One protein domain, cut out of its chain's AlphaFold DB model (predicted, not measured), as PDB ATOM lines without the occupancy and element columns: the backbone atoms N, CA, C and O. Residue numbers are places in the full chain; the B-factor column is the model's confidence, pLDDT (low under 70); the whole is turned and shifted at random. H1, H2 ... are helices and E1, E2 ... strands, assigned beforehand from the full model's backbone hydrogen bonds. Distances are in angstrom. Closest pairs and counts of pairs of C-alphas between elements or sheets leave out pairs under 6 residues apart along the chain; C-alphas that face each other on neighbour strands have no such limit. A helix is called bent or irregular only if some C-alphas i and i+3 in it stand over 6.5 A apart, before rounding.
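Overview. This is residues 6 to 168 of the 169 residues of an uncharacterized protein of Nitrosopumilaceae archaeon (UniProt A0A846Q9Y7). A helical body is built round H3, which runs through its middle with H2 packed along it on one side and H5 on another, while bent H1 crosses H3 with its first arm and H2 with its second; a small strand hairpin, E1 and E2, packs on the second arm at one end, and residues 148 to 168, mostly H6, stick out from the other end as a free arm. H1a, H3 and H5 form a bundle, helices packed roughly side by side. The printed part has 163 residues, mostly helix, in the order H1 E1 E2 H2 H3 H4 H5 H6, with E1 and E2 an antiparallel sheet. The whole is loose, with a radius of gyration of the C-alphas of 20.5 A, and a rod spanning 75 by 35 by 30 A, its length drawn out by the free arm.

Arrangement. E1, residues 41 to 44, and E2, residues 51 to 54, are an antiparallel hairpin at 168 degrees, with N 44 and O 51 at 2.8 A and N 42 and O 53 at 3.0 A, within hydrogen-bond range. H1, residues 6 to 36, was assigned as one helix by its hydrogen bonds but is bent, C-alphas 17 and 20 being 7.1 A apart; its arms are H1a, residues 6 to 17, and H1b, residues 20 to 36, at a steep tilt of 44 degrees. The closest C-alphas of H1b and E2 are those of Glu 27 and Ala 52, 5.4 A. H2, residues 61 to 84, touches H1b at Gly 29 and Gly 67, whose C-alphas are the closest at 3.9 A, opposite ways at a steep tilt of 54 degrees. H3, residues 92 to 114, is the hub and makes a helical hairpin with H2 at a shallow tilt of 19 degrees, the closest C-alphas being those of Gly 68 and Ala 109, 4.2 A. With residues 92 to 97 alone H3 touches H1a, the closest C-alphas being those of Ala 11 and Ser 93, 4.5 A. H5, residues 124 to 143, touches H3, the closest C-alphas being those of Ser 100 and Tyr 136, 5.1 A, at a shallow tilt of 33 degrees, only just short of steep. H4, residues 116 to 119, touches H3 only at the corner, and only just, with 3 pairs of C-alphas within 8 A, the closest those of Glu 112 and Tyr 119, 6.0 A. H6, residues 147 to 166, touches no helix. Every O i to N i+4 pair is within hydrogen-bond range in H1a, H3, H5 and H6, against 10 of 13 in H1b and 16 of 20 in H2; H4 is too short for such a pair.

Along the chain. H1a begins at C-alpha 6, (198.885, 296.059, 255.742), and is 16.5 A long; H1b is 25.0 A, with a kink of 26 degrees near residue 30. H2, 32.7 A, has a kink of 32 degrees near residue 72 and is irregular, but only just: C-alphas 75 and 78 are 6.8 A apart. H3 is 32.8 A and H5 28.2 A. H6, 28.5 A, ends at C-alpha 166, (223.975, 320.595, 274.523).

Size, cuts and confidence. The C-alphas of Gly 38 and Asn 167 are the two farthest apart, 75.8 A. The printed part has no cut, and no link is long. Without residues 148 to 168 the body spans 52 by 34 by 24 A. Residues 146 to 154 are under pLDDT 70; the mean of the printed part is 89.6.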
ATOM      1  N   THR A   6     198.443 297.350 256.277       90.81
ATOM      2  CA  THR A   6     198.885 296.059 255.742       90.81
ATOM      3  C   THR A   6     199.007 295.036 256.862       90.81
ATOM      4  O   THR A   6     198.534 293.907 256.711       90.81
ATOM      5  N   ILE A   7     199.594 295.426 258.002       92.38
ATOM      6  CA  ILE A   7     199.683 294.555 259.183       92.38
ATOM      7  C   ILE A   7     198.282 294.200 259.673       92.38
ATOM      8  O   ILE A   7     198.028 293.020 259.917       92.38
ATOM      9  N   PHE A   8     197.391 295.192 259.754       93.50
ATOM     10  CA  PHE A   8     195.993 295.009 260.133       93.50
ATOM     11  C   PHE A   8     195.287 294.003 259.224       93.50
ATOM     12  O   PHE A   8     194.879 292.950 259.701       93.50
ATOM     13  N   LYS A   9     195.228 294.260 257.908       94.81
ATOM     14  CA  LYS A   9     194.543 293.377 256.946       94.81
ATOM     15  C   LYS A   9     195.060 291.940 257.019       94.81
ATOM     16  O   LYS A   9     194.270 291.004 257.085       94.81
ATOM     17  N   ARG A  10     196.385 291.758 257.053       95.75
ATOM     18  CA  ARG A  10     197.003 290.427 257.159       95.75
ATOM     19  C   ARG A  10     196.679 289.749 258.486       95.75
ATOM     20  O   ARG A  10     196.383 288.562 258.487       95.75
ATOM     21  N   ALA A  11     196.726 290.479 259.601       95.81
ATOM     22  CA  ALA A  11     196.395 289.933 260.913       95.81
ATOM     23  C   ALA A  11     194.921 289.519 260.991       95.81
ATOM     24  O   ALA A  11     194.632 288.450 261.505       95.81
ATOM     25  N   THR A  12     193.998 290.315 260.446       96.00
ATOM     26  CA  THR A  12     192.568 289.978 260.411       96.00
ATOM     27  C   THR A  12     192.300 288.731 259.573       96.00
ATOM     28  O   THR A  12     191.610 287.827 260.033       96.00
ATOM     29  N   LEU A  13     192.880 288.640 258.372       96.81
ATOM     30  CA  LEU A  13     192.720 287.463 257.511       96.81
ATOM     31  C   LEU A  13     193.284 286.198 258.162       96.81
ATOM     32  O   LEU A  13     192.641 285.153 258.133       96.81
ATOM     33  N   LEU A  14     194.462 286.302 258.783       96.62
ATOM     34  CA  LEU A  14     195.053 285.196 259.530       96.62
ATOM     35  C   LEU A  14     194.189 284.814 260.734       96.62
ATOM     36  O   LEU A  14     193.954 283.632 260.937       96.62
ATOM     37  N   LEU A  15     193.676 285.779 261.502       95.38
ATOM     38  CA  LEU A  15     192.790 285.482 262.627       95.38
ATOM     39  C   LEU A  15     191.587 284.661 262.154       95.38
ATOM     40  O   LEU A  15     191.383 283.565 262.656       95.38
ATOM     41  N   ILE A  16     190.861 285.140 261.138       94.38
ATOM     42  CA  ILE A  16     189.690 284.447 260.580       94.38
ATOM     43  C   ILE A  16     190.054 283.033 260.108       94.38
ATOM     44  O   ILE A  16     189.342 282.082 260.423       94.38
ATOM     45  N   ALA A  17     191.177 282.879 259.402       95.38
ATOM     46  CA  ALA A  17     191.631 281.581 258.906       95.38
ATOM     47  C   ALA A  17     191.971 280.584 260.029       95.38
ATOM     48  O   ALA A  17     191.814 279.379 259.841       95.38
ATOM     49  N   PHE A  18     192.430 281.070 261.185       95.31
ATOM     50  CA  PHE A  18     192.881 280.231 262.296       95.31
ATOM     51  C   PHE A  18     191.832 280.002 263.396       95.31
ATOM     52  O   PHE A  18     192.058 279.120 264.217       95.31
ATOM     53  N   ILE A  19     190.678 280.686 263.390       91.81
ATOM     54  CA  ILE A  19     189.600 280.454 264.378       91.81
ATOM     55  C   ILE A  19     189.158 278.983 264.390       91.81
ATOM     56  O   ILE A  19     189.223 278.330 265.426       91.81
ATOM     57  N   ILE A  20     188.756 278.438 263.237       92.50
ATOM     58  CA  ILE A  20     188.246 277.059 263.161       92.50
ATOM     59  C   ILE A  20     189.328 276.023 263.519       92.50
ATOM     60  O   ILE A  20     189.053 275.161 264.356       92.50
ATOM     61  N   PRO A  21     190.566 276.101 262.982       94.31
ATOM     62  CA  PRO A  21     191.646 275.214 263.408       94.31
ATOM     63  C   PRO A  21     191.912 275.237 264.916       94.31
ATOM     64  O   PRO A  21     192.113 274.182 265.511       94.31
ATOM     65  N   PHE A  22     191.905 276.411 265.551       94.50
ATOM     66  CA  PHE A  22     192.184 276.517 266.983       94.50
ATOM     67  C   PHE A  22     191.030 276.034 267.858       94.50
ATOM     68  O   PHE A  22     191.288 275.369 268.859       94.50
ATOM     69  N   ASN A  23     189.781 276.253 267.444       92.94
ATOM     70  CA  ASN A  23     188.631 275.626 268.094       92.94
ATOM     71  C   ASN A  23     188.724 274.097 268.011       92.94
ATOM     72  O   ASN A  23     188.478 273.415 268.996       92.94
ATOM     73  N   ALA A  24     189.161 273.542 266.876       94.25
ATOM     74  CA  ALA A  24     189.389 272.103 266.771       94.25
ATOM     75  C   ALA A  24     190.493 271.615 267.720       94.25
ATOM     76  O   ALA A  24     190.310 270.613 268.402       94.25
ATOM     77  N   VAL A  25     191.617 272.333 267.819       96.62
ATOM     78  CA  VAL A  25     192.675 272.009 268.792       96.62
ATOM     79  C   VAL A  25     192.154 272.078 270.230       96.62
ATOM     80  O   VAL A  25     192.510 271.224 271.037       96.62
ATOM     81  N   HIS A  26     191.308 273.057 270.548       95.81
ATOM     82  CA  HIS A  26     190.679 273.185 271.859       95.81
ATOM     83  C   HIS A  26     189.821 271.955 272.187       95.81
ATOM     84  O   HIS A  26     190.073 271.294 273.191       95.81
ATOM     85  N   GLU A  27     188.908 271.553 271.301       95.44
ATOM     86  CA  GLU A  27     188.091 270.353 271.539       95.44
ATOM     87  C   GLU A  27     188.931 269.071 271.624       95.44
ATOM     88  O   GLU A  27     188.681 268.199 272.459       95.44
ATOM     89  N   LEU A  28     189.976 268.956 270.799       94.94
ATOM     90  CA  LEU A  28     190.910 267.831 270.865       94.94
ATOM     91  C   LEU A  28     191.636 267.769 272.215       94.94
ATOM     92  O   LEU A  28     191.921 266.676 272.706       94.94
ATOM     93  N   GLY A  29     191.903 268.914 272.845       96.31
ATOM     94  CA  GLY A  29     192.525 268.973 274.165       96.31
ATOM     95  C   GLY A  29     191.675 268.318 275.251       96.31
ATOM     96  O   GLY A  29     192.225 267.622 276.101       96.31
ATOM     97  N   HIS A  30     190.346 268.427 275.178       95.31
ATOM     98  CA  HIS A  30     189.433 267.739 276.097       95.31
ATOM     99  C   HIS A  30     189.488 266.208 275.963       95.31
ATOM    100  O   HIS A  30     189.315 265.476 276.943       95.31
ATOM    101  N   LEU A  31     189.766 265.693 274.763       94.62
ATOM    102  CA  LEU A  31     189.808 264.251 274.498       94.62
ATOM    103  C   LEU A  31     191.055 263.580 275.079       94.62
ATOM    104  O   LEU A  31     190.990 262.407 275.441       94.62
ATOM    105  N   ILE A  32     192.170 264.306 275.213       94.06
ATOM    106  CA  ILE A  32     193.432 263.762 275.739       94.06
ATOM    107  C   ILE A  32     193.246 263.113 277.123       94.06
ATOM    108  O   ILE A  32     193.507 261.912 277.244       94.06
ATOM    109  N   PRO A  33     192.775 263.825 278.167       95.19
ATOM    110  CA  PRO A  33     192.567 263.214 279.478       95.19
ATOM    111  C   PRO A  33     191.447 262.164 279.463       95.19
ATOM    112  O   PRO A  33     191.489 261.222 280.253       95.19
ATOM    113  N   CYS A  34     190.465 262.286 278.560       94.19
ATOM    114  CA  CYS A  34     189.393 261.302 278.412       94.19
ATOM    115  C   CYS A  34     189.938 259.936 277.970       94.19
ATOM    116  O   CYS A  34     189.713 258.931 278.643       94.19
ATOM    117  N   ILE A  35     190.708 259.916 276.878       93.25
ATOM    118  CA  ILE A  35     191.306 258.700 276.315       93.25
ATOM    119  C   ILE A  35     192.355 258.131 277.272       93.25
ATOM    120  O   ILE A  35     192.391 256.924 277.493       93.25
ATOM    121  N   ALA A  36     193.163 258.992 277.899       93.94
ATOM    122  CA  ALA A  36     194.136 258.568 278.906       93.94
ATOM    123  C   ALA A  36     193.482 257.862 280.108       93.94
ATOM    124  O   ALA A  36     194.107 257.013 280.734       93.94
ATOM    125  N   SER A  37     192.217 258.175 280.396       93.12
ATOM    126  CA  SER A  37     191.429 257.536 281.456       93.12
ATOM    127  C   SER A  37     190.633 256.311 280.976       93.12
ATOM    128  O   SER A  37     189.792 255.807 281.715       93.12
ATOM    129  N   GLY A  38     190.855 255.841 279.742       93.44
ATOM    130  CA  GLY A  38     190.125 254.716 279.144       93.44
ATOM    131  C   GLY A  38     188.711 255.061 278.664       93.44
ATOM    132  O   GLY A  38     187.923 254.161 278.380       93.44
ATOM    133  N   GLY A  39     188.369 256.350 278.592       92.19
ATOM    134  CA  GLY A  39     187.061 256.824 278.158       92.19
ATOM    135  C   GLY A  39     186.930 256.942 276.646       92.19
ATOM    136  O   GLY A  39     187.903 257.096 275.911       92.19
ATOM    137  N   GLN A  40     185.683 256.930 276.189       93.25
ATOM    138  CA  GLN A  40     185.322 257.339 274.835       93.25
ATOM    139  C   GLN A  40     184.940 258.815 274.849       93.25
ATOM    140  O   GLN A  40     184.069 259.224 275.626       93.25
ATOM    141  N   GLY A  41     185.617 259.598 274.013       90.69
ATOM    142  CA  GLY A  41     185.348 261.015 273.834       90.69
ATOM    143  C   GLY A  41     184.800 261.300 272.441       90.69
ATOM    144  O   GLY A  41     185.214 260.682 271.460       90.69
ATOM    145  N   THR A  42     183.868 262.238 272.357       91.75
ATOM    146  CA  THR A  42     183.312 262.736 271.097       91.75
ATOM    147  C   THR A  42     183.472 264.244 271.049       91.75
ATOM    148  O   THR A  42     183.497 264.904 272.088       91.75
ATOM    149  N   PHE A  43     183.596 264.800 269.850       91.75
ATOM    150  CA  PHE A  43     183.643 266.241 269.669       91.75
ATOM    151  C   PHE A  43     182.894 266.649 268.407       91.75
ATOM    152  O   PHE A  43     182.820 265.893 267.436       91.75
ATOM    153  N   VAL A  44     182.341 267.852 268.437       90.88
ATOM    154  CA  VAL A  44     181.647 268.482 267.321       90.88
ATOM    155  C   VAL A  44     182.256 269.856 267.114       90.88
ATOM    156  O   VAL A  44     182.371 270.643 268.051       90.88
ATOM    157  N   ILE A  45     182.637 270.137 265.869       90.00
ATOM    158  CA  ILE A  45     183.137 271.448 265.466       90.00
ATOM    159  C   ILE A  45     182.009 272.195 264.774       90.00
ATOM    160  O   ILE A  45     181.542 271.779 263.713       90.00
ATOM    161  N   GLY A  46     181.582 273.300 265.377       82.56
ATOM    162  CA  GLY A  46     180.624 274.218 264.779       82.56
ATOM    163  C   GLY A  46     181.270 275.543 264.391       82.56
ATOM    164  O   GLY A  46     182.390 275.871 264.780       82.56
ATOM    165  N   ILE A  47     180.536 276.324 263.599       72.38
ATOM    166  CA  ILE A  47     180.965 277.666 263.173       72.38
ATOM    167  C   ILE A  47     180.817 278.675 264.325       72.38
ATOM    168  O   ILE A  47     181.592 279.621 264.423       72.38
ATOM    169  N   ILE A  48     179.814 278.468 265.185       71.25
ATOM    170  CA  ILE A  48     179.434 279.389 266.269       71.25
ATOM    171  C   ILE A  48     179.882 278.854 267.630       71.25
ATOM    172  O   ILE A  48     180.401 279.608 268.447       71.25
ATOM    173  N   ALA A  49     179.692 277.556 267.859       77.00
ATOM    174  CA  ALA A  49     180.091 276.874 269.077       77.00
ATOM    175  C   ALA A  49     180.588 275.472 268.726       77.00
ATOM    176  O   ALA A  49     180.053 274.827 267.820       77.00
ATOM    177  N   SER A  50     181.602 275.025 269.451       87.31
ATOM    178  CA  SER A  50     182.119 273.663 269.406       87.31
ATOM    179  C   SER A  50     181.895 273.020 270.771       87.31
ATOM    180  O   SER A  50     181.672 273.720 271.759       87.31
ATOM    181  N   GLN A  51     181.862 271.692 270.810       89.31
ATOM    182  CA  GLN A  51     181.639 270.964 272.051       89.31
ATOM    183  C   GLN A  51     182.361 269.623 272.029       89.31
ATOM    184  O   GLN A  51     182.216 268.849 271.081       89.31
ATOM    185  N   ALA A  52     183.046 269.312 273.123       91.25
ATOM    186  CA  ALA A  52     183.569 267.992 273.426       91.25
ATOM    187  C   ALA A  52     182.803 267.350 274.588       91.25
ATOM    188  O   ALA A  52     182.324 268.011 275.511       91.25
ATOM    189  N   SER A  53     182.715 266.024 274.566       91.44
ATOM    190  CA  SER A  53     182.159 265.232 275.657       91.44
ATOM    191  C   SER A  53     183.016 263.996 275.922       91.44
ATOM    192  O   SER A  53     183.719 263.506 275.038       91.44
ATOM    193  N   CYS A  54     182.970 263.497 277.155       92.81
ATOM    194  CA  CYS A  54     183.677 262.296 277.582       92.81
ATOM    195  C   CYS A  54     182.762 261.444 278.450       92.81
ATOM    196  O   CYS A  54     182.116 261.982 279.338       92.81
ATOM    197  N   THR A  55     182.769 260.132 278.240       91.50
ATOM    198  CA  THR A  55     181.933 259.151 278.963       91.50
ATOM    199  C   THR A  55     182.279 258.962 280.443       91.50
ATOM    200  O   THR A  55     181.438 258.499 281.207       91.50
ATOM    201  N   ILE A  56     183.510 259.282 280.856       87.50
ATOM    202  CA  ILE A  56     184.016 258.958 282.206       87.50
ATOM    203  C   ILE A  56     184.395 260.218 282.993       87.50
ATOM    204  O   ILE A  56     184.181 260.295 284.199       87.50
ATOM    205  N   LEU A  57     184.938 261.240 282.325       85.31
ATOM    206  CA  LEU A  57     185.510 262.431 282.965       85.31
ATOM    207  C   LEU A  57     184.537 263.621 283.026       85.31
ATOM    208  O   LEU A  57     184.921 264.773 282.815       85.31
ATOM    209  N   HIS A  58     183.268 263.361 283.336       77.44
ATOM    210  CA  HIS A  58     182.256 264.413 283.421       77.44
ATOM    211  C   HIS A  58     182.589 265.427 284.523       77.44
ATOM    212  O   HIS A  58     182.531 265.126 285.711       77.44
ATOM    213  N   GLY A  59     182.926 266.656 284.123       75.62
ATOM    214  CA  GLY A  59     183.186 267.750 285.059       75.62
ATOM    215  C   GLY A  59     184.494 267.634 285.842       75.62
ATOM    216  O   GLY A  59     184.645 268.329 286.843       75.62
ATOM    217  N   SER A  60     185.438 266.796 285.403       89.06
ATOM    218  CA  SER A  60     186.767 266.771 286.010       89.06
ATOM    219  C   SER A  60     187.559 268.030 285.647       89.06
ATOM    220  O   SER A  60     187.447 268.557 284.537       89.06
ATOM    221  N   LEU A  61     188.409 268.485 286.573       90.31
ATOM    222  CA  LEU A  61     189.307 269.619 286.339       90.31
ATOM    223  C   LEU A  61     190.239 269.361 285.150       90.31
ATOM    224  O   LEU A  61     190.461 270.249 284.335       90.31
ATOM    225  N   ALA A  62     190.755 268.134 285.035       91.31
ATOM    226  CA  ALA A  62     191.633 267.749 283.938       91.31
ATOM    227  C   ALA A  62     190.928 267.874 282.583       91.31
ATOM    228  O   ALA A  62     191.511 268.411 281.650       91.31
ATOM    229  N   PHE A  63     189.672 267.426 282.486       92.88
ATOM    230  CA  PHE A  63     188.883 267.584 281.270       92.88
ATOM    231  C   PHE A  63     188.633 269.062 280.979       92.88
ATOM    232  O   PHE A  63     188.984 269.503 279.895       92.88
ATOM    233  N   ALA A  64     188.120 269.833 281.944       92.25
ATOM    234  CA  ALA A  64     187.785 271.247 281.755       92.25
ATOM    235  C   ALA A  64     188.996 272.108 281.352       92.25
ATOM    236  O   ALA A  64     188.912 272.907 280.433       92.25
ATOM    237  N   PHE A  65     190.155 271.919 281.982       95.31
ATOM    238  CA  PHE A  65     191.327 272.746 281.700       95.31
ATOM    239  C   PHE A  65     192.046 272.359 280.397       95.31
ATOM    240  O   PHE A  65     192.612 273.219 279.715       95.31
ATOM    241  N   ALA A  66     192.065 271.066 280.049       96.31
ATOM    242  CA  ALA A  66     192.934 270.544 278.994       96.31
ATOM    243  C   ALA A  66     192.631 271.111 277.600       96.31
ATOM    244  O   ALA A  66     193.568 271.298 276.821       96.31
ATOM    245  N   GLY A  67     191.367 271.422 277.300       95.19
ATOM    246  CA  GLY A  67     190.974 271.983 276.009       95.19
ATOM    247  C   GLY A  67     191.657 273.319 275.733       95.19
ATOM    248  O   GLY A  67     192.510 273.449 274.846       95.19
ATOM    249  N   GLY A  68     191.359 274.323 276.561       95.44
ATOM    250  CA  GLY A  68     191.967 275.648 276.437       95.44
ATOM    251  C   GLY A  68     193.482 275.650 276.665       95.44
ATOM    252  O   GLY A  68     194.202 276.379 275.975       95.44
ATOM    253  N   ALA A  69     194.002 274.791 277.546       97.44
ATOM    254  CA  ALA A  69     195.440 274.670 277.773       97.44
ATOM    255  C   ALA A  69     196.195 274.174 276.528       97.44
ATOM    256  O   ALA A  69     197.212 274.768 276.157       97.44
ATOM    257  N   LEU A  70     195.695 273.139 275.841       97.81
ATOM    258  CA  LEU A  70     196.335 272.627 274.627       97.81
ATOM    259  C   LEU A  70     196.352 273.688 273.525       97.81
ATOM    260  O   LEU A  70     197.406 273.958 272.945       97.81
ATOM    261  N   ALA A  71     195.211 274.333 273.271       97.38
ATOM    262  CA  ALA A  71     195.114 275.403 272.282       97.38
ATOM    263  C   ALA A  71     196.071 276.565 272.599       97.38
ATOM    264  O   ALA A  71     196.741 277.082 271.704       97.38
ATOM    265  N   THR A  72     196.232 276.912 273.878       98.00
ATOM    266  CA  THR A  72     197.199 277.923 274.334       98.00
ATOM    267  C   THR A  72     198.640 277.535 273.997       98.00
ATOM    268  O   THR A  72     199.390 278.337 273.435       98.00
ATOM    269  N   VAL A  73     199.041 276.299 274.303       97.94
ATOM    270  CA  VAL A  73     200.397 275.800 274.019       97.94
ATOM    271  C   VAL A  73     200.667 275.788 272.515       97.94
ATOM    272  O   VAL A  73     201.705 276.283 272.062       97.94
ATOM    273  N   VAL A  74     199.718 275.285 271.723       97.94
ATOM    274  CA  VAL A  74     199.823 275.262 270.258       97.94
ATOM    275  C   VAL A  74     199.920 276.684 269.697       97.94
ATOM    276  O   VAL A  74     200.724 276.926 268.796       97.94
ATOM    277  N   ALA A  75     199.199 277.653 270.270       97.50
ATOM    278  CA  ALA A  75     199.262 279.053 269.851       97.50
ATOM    279  C   ALA A  75     200.634 279.686 270.121       97.50
ATOM    280  O   ALA A  75     201.188 280.386 269.271       97.50
ATOM    281  N   PHE A  76     201.223 279.442 271.291       97.38
ATOM    282  CA  PHE A  76     202.512 280.043 271.636       97.38
ATOM    283  C   PHE A  76     203.713 279.342 270.994       97.38
ATOM    284  O   PHE A  76     204.769 279.964 270.853       97.38
ATOM    285  N   THR A  77     203.566 278.099 270.533       97.12
ATOM    286  CA  THR A  77     204.671 277.320 269.948       97.12
ATOM    287  C   THR A  77     205.354 278.031 268.762       97.12
ATOM    288  O   THR A  77     206.570 278.243 268.827       97.12
ATOM    289  N   PRO A  78     204.640 278.515 267.722       94.62
ATOM    290  CA  PRO A  78     205.258 279.284 266.637       94.62
ATOM    291  C   PRO A  78     205.975 280.553 267.113       94.62
ATOM    292  O   PRO A  78     206.994 280.947 266.545       94.62
ATOM    293  N   LEU A  79     205.475 281.195 268.172       94.12
ATOM    294  CA  LEU A  79     206.065 282.417 268.718       94.12
ATOM    295  C   LEU A  79     207.396 282.139 269.411       94.12
ATOM    296  O   LEU A  79     208.343 282.904 269.228       94.12
ATOM    297  N   LEU A  80     207.492 281.032 270.148       94.31
ATOM    298  CA  LEU A  80     208.741 280.588 270.763       94.31
ATOM    299  C   LEU A  80     209.786 280.237 269.701       94.31
ATOM    300  O   LEU A  80     210.923 280.698 269.800       94.31
ATOM    301  N   ILE A  81     209.390 279.526 268.641       94.94
ATOM    302  CA  ILE A  81     210.276 279.179 267.518       94.94
ATOM    303  C   ILE A  81     210.791 280.447 266.821       94.94
ATOM    304  O   ILE A  81     211.995 280.619 266.623       94.94
ATOM    305  N   LEU A  82     209.899 281.385 266.486       92.38
ATOM    306  CA  LEU A  82     210.275 282.640 265.827       92.38
ATOM    307  C   LEU A  82     211.123 283.550 266.722       92.38
ATOM    308  O   LEU A  82     211.972 284.283 266.209       92.38
ATOM    309  N   LYS A  83     210.898 283.524 268.040       91.31
ATOM    310  CA  LYS A  83     211.717 284.249 269.014       91.31
ATOM    311  C   LYS A  83     213.111 283.634 269.119       91.31
ATOM    312  O   LYS A  83     214.081 284.378 269.022       91.31
ATOM    313  N   GLY A  84     213.217 282.309 269.232       90.06
ATOM    314  CA  GLY A  84     214.498 281.591 269.249       90.06
ATOM    315  C   GLY A  84     215.318 281.817 267.977       90.06
ATOM    316  O   GLY A  84     216.520 282.037 268.043       90.06
ATOM    317  N   ALA A  85     214.654 281.890 266.820       91.19
ATOM    318  CA  ALA A  85     215.289 282.227 265.545       91.19
ATOM    319  C   ALA A  85     215.571 283.734 265.349       91.19
ATOM    320  O   ALA A  85     216.010 284.129 264.269       91.19
ATOM    321  N   ASN A  86     215.259 284.590 266.332       89.25
ATOM    322  CA  ASN A  86     215.340 286.054 266.253       89.25
ATOM    323  C   ASN A  86     214.610 286.665 265.029       89.25
ATOM    324  O   ASN A  86     215.017 287.677 264.457       89.25
ATOM    325  N   LYS A  87     213.515 286.033 264.584       90.88
ATOM    326  CA  LYS A  87     212.719 286.431 263.405       90.88
ATOM    327  C   LYS A  87     211.345 286.998 263.760       90.88
ATOM    328  O   LYS A  87     210.656 287.492 262.873       90.88
ATOM    329  N   ILE A  88     210.947 286.985 265.033       86.56
ATOM    330  CA  ILE A  88     209.604 287.400 265.475       86.56
ATOM    331  C   ILE A  88     209.225 288.836 265.064       86.56
ATOM    332  O   ILE A  88     208.064 289.109 264.765       86.56
ATOM    333  N   HIS A  89     210.195 289.751 264.973       83.69
ATOM    334  CA  HIS A  89     209.962 291.129 264.529       83.69
ATOM    335  C   HIS A  89     209.620 291.245 263.034       83.69
ATOM    336  O   HIS A  89     208.957 292.201 262.644       83.69
ATOM    337  N   LYS A  90     210.013 290.263 262.209       86.69
ATOM    338  CA  LYS A  90     209.731 290.240 260.763       86.69
ATOM    339  C   LYS A  90     208.280 289.873 260.442       86.69
ATOM    340  O   LYS A  90     207.811 290.158 259.345       86.69
ATOM    341  N   PHE A  91     207.567 289.265 261.391       90.19
ATOM    342  CA  PHE A  91     206.206 288.763 261.194       90.19
ATOM    343  C   PHE A  91     205.227 289.339 262.231       90.19
ATOM    344  O   PHE A  91     204.668 288.594 263.039       90.19
ATOM    345  N   PRO A  92     204.980 290.664 262.227       91.69
ATOM    346  CA  PRO A  92     204.112 291.306 263.214       91.69
ATOM    347  C   PRO A  92     202.675 290.768 263.178       91.69
ATOM    348  O   PRO A  92     202.095 290.562 264.239       91.69
ATOM    349  N   SER A  93     202.123 290.459 261.997       93.94
ATOM    350  CA  SER A  93     200.772 289.891 261.871       93.94
ATOM    351  C   SER A  93     200.650 288.509 262.519       93.94
ATOM    352  O   SER A  93     199.692 288.272 263.246       93.94
ATOM    353  N   ILE A  94     201.643 287.627 262.330       93.81
ATOM    354  CA  ILE A  94     201.687 286.310 262.992       93.81
ATOM    355  C   ILE A  94     201.760 286.510 264.506       93.81
ATOM    356  O   ILE A  94     200.984 285.919 265.251       93.81
ATOM    357  N   LYS A  95     202.642 287.405 264.965       94.81
ATOM    358  CA  LYS A  95     202.768 287.718 266.388       94.81
ATOM    359  C   LYS A  95     201.438 288.163 267.000       94.81
ATOM    360  O   LYS A  95     201.080 287.684 268.067       94.81
ATOM    361  N   ILE A  96     200.711 289.052 266.326       95.56
ATOM    362  CA  ILE A  96     199.421 289.556 266.809       95.56
ATOM    363  C   ILE A  96     198.404 288.418 266.933       95.56
ATOM    364  O   ILE A  96     197.796 288.256 267.987       95.56
ATOM    365  N   VAL A  97     198.248 287.607 265.885       96.81
ATOM    366  CA  VAL A  97     197.227 286.551 265.845       96.81
ATOM    367  C   VAL A  97     197.484 285.475 266.892       96.81
ATOM    368  O   VAL A  97     196.603 285.189 267.694       96.81
ATOM    369  N   PHE A  98     198.695 284.927 266.943       97.12
ATOM    370  CA  PHE A  98     198.996 283.807 267.834       97.12
ATOM    371  C   PHE A  98     199.031 284.215 269.317       97.12
ATOM    372  O   PHE A  98     198.638 283.419 270.164       97.12
ATOM    373  N   ILE A  99     199.407 285.461 269.651       97.00
ATOM    374  CA  ILE A  99     199.237 285.975 271.023       97.00
ATOM    375  C   ILE A  99     197.748 286.072 271.366       97.00
ATOM    376  O   ILE A  99     197.348 285.678 272.458       97.00
ATOM    377  N   SER A 100     196.934 286.588 270.443       97.38
ATOM    378  CA  SER A 100     195.501 286.787 270.684       97.38
ATOM    379  C   SER A 100     194.774 285.459 270.890       97.38
ATOM    380  O   SER A 100     194.039 285.315 271.861       97.38
ATOM    381  N   LEU A 101     195.036 284.471 270.026       96.25
ATOM    382  CA  LEU A 101     194.483 283.120 270.144       96.25
ATOM    383  C   LEU A 101     194.950 282.431 271.431       96.25
ATOM    384  O   LEU A 101     194.132 281.861 272.147       96.25
ATOM    385  N   GLY A 102     196.242 282.532 271.762       97.38
ATOM    386  CA  GLY A 102     196.788 281.934 272.979       97.38
ATOM    387  C   GLY A 102     196.166 282.506 274.251       97.38
ATOM    388  O   GLY A 102     195.742 281.752 275.117       97.38
ATOM    389  N   LEU A 103     196.055 283.833 274.357       97.69
ATOM    390  CA  LEU A 103     195.426 284.474 275.517       97.69
ATOM    391  C   LEU A 103     193.916 284.213 275.590       97.69
ATOM    392  O   LEU A 103     193.401 284.014 276.686       97.69
ATOM    393  N   GLY A 104     193.223 284.193 274.447       96.25
ATOM    394  CA  GLY A 104     191.799 283.864 274.378       96.25
ATOM    395  C   GLY A 104     191.515 282.463 274.921       96.25
ATOM    396  O   GLY A 104     190.770 282.323 275.884       96.25
ATOM    397  N   HIS A 105     192.185 281.437 274.384       96.25
ATOM    398  CA  HIS A 105     192.002 280.058 274.851       96.25
ATOM    399  C   HIS A 105     192.499 279.823 276.277       96.25
ATOM    400  O   HIS A 105     191.927 278.994 276.982       96.25
ATOM    401  N   PHE A 106     193.521 280.555 276.727       97.25
ATOM    402  CA  PHE A 106     193.964 280.478 278.116       97.25
ATOM    403  C   PHE A 106     192.876 280.977 279.065       97.25
ATOM    404  O   PHE A 106     192.573 280.318 280.058       97.25
ATOM    405  N   LEU A 107     192.246 282.110 278.744       95.81
ATOM    406  CA  LEU A 107     191.134 282.622 279.534       95.81
ATOM    407  C   LEU A 107     189.934 281.670 279.498       95.81
ATOM    408  O   LEU A 107     189.336 281.425 280.544       95.81
ATOM    409  N   THR A 108     189.622 281.089 278.338       93.44
ATOM    410  CA  THR A 108     188.598 280.043 278.223       93.44
ATOM    411  C   THR A 108     188.900 278.864 279.150       93.44
ATOM    412  O   THR A 108     188.028 278.483 279.922       93.44
ATOM    413  N   ALA A 109     190.144 278.367 279.179       95.00
ATOM    414  CA  ALA A 109     190.554 277.280 280.076       95.00
ATOM    415  C   ALA A 109     190.296 277.621 281.552       95.00
ATOM    416  O   ALA A 109     189.822 276.787 282.325       95.00
ATOM    417  N   LEU A 110     190.608 278.858 281.953       94.44
ATOM    418  CA  LEU A 110     190.368 279.328 283.315       94.44
ATOM    419  C   LEU A 110     188.872 279.398 283.628       94.44
ATOM    420  O   LEU A 110     188.464 278.993 284.712       94.44
ATOM    421  N   LEU A 111     188.050 279.883 282.699       93.88
ATOM    422  CA  LEU A 111     186.610 280.011 282.915       93.88
ATOM    423  C   LEU A 111     185.911 278.650 282.954       93.88
ATOM    424  O   LEU A 111     185.111 278.417 283.856       93.88
ATOM    425  N   GLU A 112     186.273 277.724 282.071       92.19
ATOM    426  CA  GLU A 112     185.776 276.342 282.094       92.19
ATOM    427  C   GLU A 112     186.132 275.620 283.397       92.19
ATOM    428  O   GLU A 112     185.346 274.819 283.905       92.19
ATOM    429  N   THR A 113     187.305 275.926 283.958       93.56
ATOM    430  CA  THR A 113     187.812 275.276 285.171       93.56
ATOM    431  C   THR A 113     187.263 275.898 286.453       93.56
ATOM    432  O   THR A 113     186.858 275.178 287.362       93.56
ATOM    433  N   PHE A 114     187.270 277.229 286.553       93.62
ATOM    434  CA  PHE A 114     187.037 277.951 287.810       93.62
ATOM    435  C   PHE A 114     185.708 278.707 287.857       93.62
ATOM    436  O   PHE A 114     185.253 279.059 288.941       93.62
ATOM    437  N   ALA A 115     185.079 278.960 286.709       92.75
ATOM    438  CA  ALA A 115     183.837 279.723 286.596       92.75
ATOM    439  C   ALA A 115     182.820 278.988 285.709       92.75
ATOM    440  O   ALA A 115     182.149 279.598 284.876       92.75
ATOM    441  N   LYS A 116     182.716 277.665 285.881       88.56
ATOM    442  CA  LYS A 116     181.908 276.791 285.021       88.56
ATOM    443  C   LYS A 116     180.443 277.225 284.932       88.56
ATOM    444  O   LYS A 116     179.885 277.224 283.842       88.56
ATOM    445  N   ASP A 117     179.840 277.644 286.042       90.56
ATOM    446  CA  ASP A 117     178.443 278.100 286.055       90.56
ATOM    447  C   ASP A 117     178.242 279.344 285.182       90.56
ATOM    448  O   ASP A 117     177.264 279.446 284.445       90.56
ATOM    449  N   PHE A 118     179.210 280.266 285.208       90.75
ATOM    450  CA  PHE A 118     179.229 281.397 284.287       90.75
ATOM    451  C   PHE A 118     179.448 280.920 282.851       90.75
ATOM    452  O   PHE A 118     178.714 281.352 281.973       90.75
ATOM    453  N   TYR A 119     180.407 280.023 282.609       86.81
ATOM    454  CA  TYR A 119     180.724 279.512 281.271       86.81
ATOM    455  C   TYR A 119     179.530 278.824 280.589       86.81
ATOM    456  O   TYR A 119     179.343 278.960 279.386       86.81
ATOM    457  N   MET A 120     178.693 278.134 281.364       87.50
ATOM    458  CA  MET A 120     177.492 277.452 280.872       87.50
ATOM    459  C   MET A 120     176.262 278.371 280.771       87.50
ATOM    460  O   MET A 120     175.184 277.898 280.422       87.50
ATOM    461  N   SER A 121     176.389 279.663 281.092       91.12
ATOM    462  CA  SER A 121     175.287 280.627 280.992       91.12
ATOM    463  C   SER A 121     175.104 281.164 279.567       91.12
ATOM    464  O   SER A 121     176.062 281.290 278.804       91.12
ATOM    465  N   ASP A 122     173.886 281.596 279.232       88.25
ATOM    466  CA  ASP A 122     173.557 282.141 277.903       88.25
ATOM    467  C   ASP A 122     174.340 283.420 277.547       88.25
ATOM    468  O   ASP A 122     174.478 283.783 276.378       88.25
ATOM    469  N   ILE A 123     174.885 284.113 278.552       89.06
ATOM    470  CA  ILE A 123     175.676 285.337 278.372       89.06
ATOM    471  C   ILE A 123     177.177 285.067 278.204       89.06
ATOM    472  O   ILE A 123     177.922 285.978 277.840       89.06
ATOM    473  N   ALA A 124     177.643 283.840 278.452       88.44
ATOM    474  CA  ALA A 124     179.065 283.511 278.413       88.44
ATOM    475  C   ALA A 124     179.651 283.704 277.018       88.44
ATOM    476  O   ALA A 124     180.670 284.373 276.859       88.44
ATOM    477  N   LEU A 125     178.976 283.165 275.999       87.38
ATOM    478  CA  LEU A 125     179.425 283.213 274.612       87.38
ATOM    479  C   LEU A 125     179.638 284.653 274.103       87.38
ATOM    480  O   LEU A 125     180.734 284.938 273.607       87.38
ATOM    481  N   PRO A 126     178.679 285.597 274.236       90.38
ATOM    482  CA  PRO A 126     178.912 286.973 273.804       90.38
ATOM    483  C   PRO A 126     180.003 287.681 274.620       90.38
ATOM    484  O   PRO A 126     180.773 288.453 274.046       90.38
ATOM    485  N   ILE A 127     180.129 287.401 275.924       91.38
ATOM    486  CA  ILE A 127     181.192 287.985 276.758       91.38
ATOM    487  C   ILE A 127     182.562 287.460 276.324       91.38
ATOM    488  O   ILE A 127     183.459 288.255 276.064       91.38
ATOM    489  N   LEU A 128     182.721 286.145 276.168       90.25
ATOM    490  CA  LEU A 128     183.955 285.513 275.698       90.25
ATOM    491  C   LEU A 128     184.356 286.006 274.306       90.25
ATOM    492  O   LEU A 128     185.533 286.295 274.066       90.25
ATOM    493  N   GLY A 129     183.383 286.158 273.405       89.56
ATOM    494  CA  GLY A 129     183.592 286.741 272.082       89.56
ATOM    495  C   GLY A 129     184.105 288.179 272.169       89.56
ATOM    496  O   GLY A 129     185.124 288.513 271.561       89.56
ATOM    497  N   PHE A 130     183.461 289.019 272.983       92.44
ATOM    498  CA  PHE A 130     183.887 290.400 273.209       92.44
ATOM    499  C   PHE A 130     185.267 290.488 273.871       92.44
ATOM    500  O   PHE A 130     186.099 291.309 273.475       92.44
ATOM    501  N   THR A 131     185.553 289.633 274.850       92.94
ATOM    502  CA  THR A 131     186.849 289.583 275.526       92.94
ATOM    503  C   THR A 131     187.954 289.158 274.565       92.94
ATOM    504  O   THR A 131     188.987 289.824 274.498       92.94
ATOM    505  N   THR A 132     187.732 288.122 273.757       92.00
ATOM    506  CA  THR A 132     188.702 287.663 272.748       92.00
ATOM    507  C   THR A 132     188.949 288.738 271.688       92.00
ATOM    508  O   THR A 132     190.094 289.004 271.316       92.00
ATOM    509  N   PHE A 133     187.894 289.430 271.253       93.38
ATOM    510  CA  PHE A 133     188.018 290.578 270.360       93.38
ATOM    511  C   PHE A 133     188.817 291.723 271.003       93.38
ATOM    512  O   PHE A 133     189.712 292.286 270.374       93.38
ATOM    513  N   SER A 134     188.560 292.030 272.276       96.25
ATOM    514  CA  SER A 134     189.271 293.070 273.029       96.25
ATOM    515  C   SER A 134     190.759 292.749 273.188       96.25
ATOM    516  O   SER A 134     191.601 293.630 273.006       96.25
ATOM    517  N   ILE A 135     191.100 291.482 273.450       96.94
ATOM    518  CA  ILE A 135     192.485 290.990 273.455       96.94
ATOM    519  C   ILE A 135     193.127 291.243 272.089       96.94
ATOM    520  O   ILE A 135     194.198 291.849 272.024       96.94
ATOM    521  N   TYR A 136     192.467 290.845 270.999       96.62
ATOM    522  CA  TYR A 136     192.983 291.052 269.647       96.62
ATOM    523  C   TYR A 136     193.252 292.532 269.346       96.62
ATOM    524  O   TYR A 136     194.344 292.877 268.887       96.62
ATOM    525  N   ILE A 137     192.304 293.418 269.659       95.94
ATOM    526  CA  ILE A 137     192.471 294.864 269.478       95.94
ATOM    527  C   ILE A 137     193.626 295.394 270.333       95.94
ATOM    528  O   ILE A 137     194.463 296.140 269.822       95.94
ATOM    529  N   GLY A 138     193.737 294.982 271.597       94.81
ATOM    530  CA  GLY A 138     194.840 295.375 272.474       94.81
ATOM    531  C   GLY A 138     196.205 294.968 271.911       94.81
ATOM    532  O   GLY A 138     197.112 295.793 271.788       94.81
ATOM    533  N   VAL A 139     196.348 293.714 271.481       95.19
ATOM    534  CA  VAL A 139     197.588 293.187 270.890       95.19
ATOM    535  C   VAL A 139     197.917 293.894 269.568       95.19
ATOM    536  O   VAL A 139     199.075 294.247 269.318       95.19
ATOM    537  N   LEU A 140     196.912 294.159 268.733       93.81
ATOM    538  CA  LEU A 140     197.039 294.912 267.485       93.81
ATOM    539  C   LEU A 140     197.500 296.357 267.735       93.81
ATOM    540  O   LEU A 140     198.379 296.846 267.034       93.81
ATOM    541  N   VAL A 141     196.971 297.036 268.752       91.81
ATOM    542  CA  VAL A 141     197.400 298.387 269.160       91.81
ATOM    543  C   VAL A 141     198.869 298.387 269.599       91.81
ATOM    544  O   VAL A 141     199.630 299.290 269.239       91.81
ATOM    545  N   LEU A 142     199.290 297.361 270.341       90.12
ATOM    546  CA  LEU A 142     200.659 297.240 270.848       90.12
ATOM    547  C   LEU A 142     201.677 296.923 269.745       90.12
ATOM    548  O   LEU A 142     202.799 297.431 269.778       90.12
ATOM    549  N   PHE A 143     201.308 296.099 268.761       89.94
ATOM    550  CA  PHE A 143     202.264 295.535 267.800       89.94
ATOM    551  C   PHE A 143     201.992 295.844 266.326       89.94
ATOM    552  O   PHE A 143     202.830 295.524 265.486       89.94
ATOM    553  N   GLY A 144     200.879 296.491 265.997       85.56
ATOM    554  CA  GLY A 144     200.467 296.838 264.634       85.56
ATOM    555  C   GLY A 144     201.127 298.093 264.062       85.56
ATOM    556  O   GLY A 144     200.616 298.676 263.108       85.56
ATOM    557  N   ARG A 145     202.236 298.547 264.655       82.44
ATOM    558  CA  ARG A 145     202.992 299.723 264.207       82.44
ATOM    559  C   ARG A 145     204.176 299.282 263.347       82.44
ATOM    560  O   ARG A 145     204.924 298.390 263.746       82.44
ATOM    561  N   THR A 146     204.369 299.923 262.199       64.69
ATOM    562  CA  THR A 146     205.497 299.664 261.292       64.69
ATOM    563  C   THR A 146     206.834 300.008 261.959       64.69
ATOM    564  O   THR A 146     206.916 300.947 262.756       64.69
ATOM    565  N   GLU A 147     207.914 299.283 261.631       60.19
ATOM    566  CA  GLU A 147     209.263 299.620 262.120       60.19
ATOM    567  C   GLU A 147     209.692 301.041 261.748       60.19
ATOM    568  O   GLU A 147     210.394 301.665 262.536       60.19
ATOM    569  N   THR A 148     209.262 301.556 260.596       51.56
ATOM    570  CA  THR A 148     209.570 302.910 260.114       51.56
ATOM    571  C   THR A 148     209.015 303.970 261.065       51.56
ATOM    572  O   THR A 148     209.781 304.730 261.643       51.56
ATOM    573  N   LEU A 149     207.716 303.900 261.388       56.84
ATOM    574  CA  LEU A 149     207.074 304.781 262.376       56.84
ATOM    575  C   LEU A 149     207.692 304.651 263.780       56.84
ATOM    576  O   LEU A 149     207.689 305.596 264.569       56.84
ATOM    577  N   ARG A 150     208.213 303.465 264.119       60.22
ATOM    578  CA  ARG A 150     208.907 303.214 265.389       60.22
ATOM    579  C   ARG A 150     210.321 303.805 265.404       60.22
ATOM    580  O   ARG A 150     210.712 304.341 266.437       60.22
ATOM    581  N   LYS A 151     211.069 303.716 264.298       59.53
ATOM    582  CA  LYS A 151     212.410 304.300 264.140       59.53
ATOM    583  C   LYS A 151     212.355 305.823 264.132       59.53
ATOM    584  O   LYS A 151     213.123 306.419 264.874       59.53
ATOM    585  N   ASP A 152     211.410 306.431 263.418       60.41
ATOM    586  CA  ASP A 152     211.253 307.893 263.371       60.41
ATOM    587  C   ASP A 152     210.994 308.473 264.764       60.41
ATOM    588  O   ASP A 152     211.609 309.458 265.171       60.41
ATOM    589  N   LYS A 153     210.144 307.806 265.554       64.31
ATOM    590  CA  LYS A 153     209.867 308.210 266.938       64.31
ATOM    591  C   LYS A 153     211.080 308.048 267.864       64.31
ATOM    592  O   LYS A 153     211.249 308.806 268.814       64.31
ATOM    593  N   TRP A 154     211.910 307.036 267.618       63.12
ATOM    594  CA  TRP A 154     213.116 306.791 268.411       63.12
ATOM    595  C   TRP A 154     214.236 307.777 268.056       63.12
ATOM    596  O   TRP A 154     214.913 308.275 268.949       63.12
ATOM    597  N   LEU A 155     214.390 308.100 266.769       70.19
ATOM    598  CA  LEU A 155     215.330 309.105 266.272       70.19
ATOM    599  C   LEU A 155     214.978 310.495 266.804       70.19
ATOM    600  O   LEU A 155     215.815 311.103 267.458       70.19
ATOM    601  N   THR A 156     213.721 310.922 266.671       74.25
ATOM    602  CA  THR A 156     213.250 312.205 267.226       74.25
ATOM    603  C   THR A 156     213.435 312.300 268.742       74.25
ATOM    604  O   THR A 156     213.873 313.327 269.254       74.25
ATOM    605  N   SER A 157     213.171 311.220 269.487       78.56
ATOM    606  CA  SER A 157     213.442 311.182 270.931       78.56
ATOM    607  C   SER A 157     214.931 311.297 271.254       78.56
ATOM    608  O   SER A 157     215.279 311.896 272.270       78.56
ATOM    609  N   LYS A 158     215.805 310.694 270.446       82.31
ATOM    610  CA  LYS A 158     217.253 310.731 270.655       82.31
ATOM    611  C   LYS A 158     217.820 312.109 270.320       82.31
ATOM    612  O   LYS A 158     218.589 312.646 271.105       82.31
ATOM    613  N   GLU A 159     217.387 312.695 269.209       84.12
ATOM    614  CA  GLU A 159     217.746 314.051 268.782       84.12
ATOM    615  C   GLU A 159     217.325 315.099 269.816       84.12
ATOM    616  O   GLU A 159     218.127 315.955 270.180       84.12
ATOM    617  N   ALA A 160     216.112 314.987 270.368       78.69
ATOM    618  CA  ALA A 160     215.646 315.868 271.438       78.69
ATOM    619  C   ALA A 160     216.512 315.766 272.709       78.69
ATOM    620  O   ALA A 160     216.785 316.774 273.356       78.69
ATOM    621  N   ASN A 161     216.976 314.562 273.051       84.50
ATOM    622  CA  ASN A 161     217.805 314.330 274.236       84.50
ATOM    623  C   ASN A 161     219.241 314.853 274.051       84.50
ATOM    624  O   ASN A 161     219.837 315.398 274.978       84.50
ATOM    625  N   GLU A 162     219.788 314.721 272.841       87.81
ATOM    626  CA  GLU A 162     221.081 315.303 272.466       87.81
ATOM    627  C   GLU A 162     221.031 316.839 272.465       87.81
ATOM    628  O   GLU A 162     221.946 317.483 272.977       87.81
ATOM    629  N   LEU A 163     219.950 317.442 271.958       80.75
ATOM    630  CA  LEU A 163     219.735 318.894 272.016       80.75
ATOM    631  C   LEU A 163     219.610 319.405 273.454       80.75
ATOM    632  O   LEU A 163     220.163 320.450 273.781       80.75
ATOM    633  N   PHE A 164     218.905 318.671 274.316       82.69
ATOM    634  CA  PHE A 164     218.767 319.035 275.724       82.69
ATOM    635  C   PHE A 164     220.115 319.017 276.455       82.69
ATOM    636  O   PHE A 164     220.420 319.959 277.178       82.69
ATOM    637  N   LYS A 165     220.953 317.999 276.213       85.50
ATOM    638  CA  LYS A 165     222.311 317.940 276.776       85.50
ATOM    639  C   LYS A 165     223.188 319.108 276.333       85.50
ATOM    640  O   LYS A 165     223.827 319.714 277.175       85.50
ATOM    641  N   ARG A 166     223.168 319.472 275.044       83.69
ATOM    642  CA  ARG A 166     223.975 320.595 274.523       83.69
ATOM    643  C   ARG A 166     223.618 321.965 275.101       83.69
ATOM    644  O   ARG A 166     224.433 322.864 274.998       83.69
ATOM    645  N   ASN A 167     222.409 322.139 275.633       78.19
ATOM    646  CA  ASN A 167     221.959 323.405 276.222       78.19
ATOM    647  C   ASN A 167     222.154 323.462 277.750       78.19
ATOM    648  O   ASN A 167     221.755 324.448 278.369       78.19
ATOM    649  N   LEU A 168     222.678 322.393 278.357       78.62
ATOM    650  CA  LEU A 168     222.988 322.308 279.789       78.62
ATOM    651  C   LEU A 168     224.491 322.435 280.092       78.62
ATOM    652  O   LEU A 168     224.837 322.554 281.268       78.62
TER     653      LEU A 168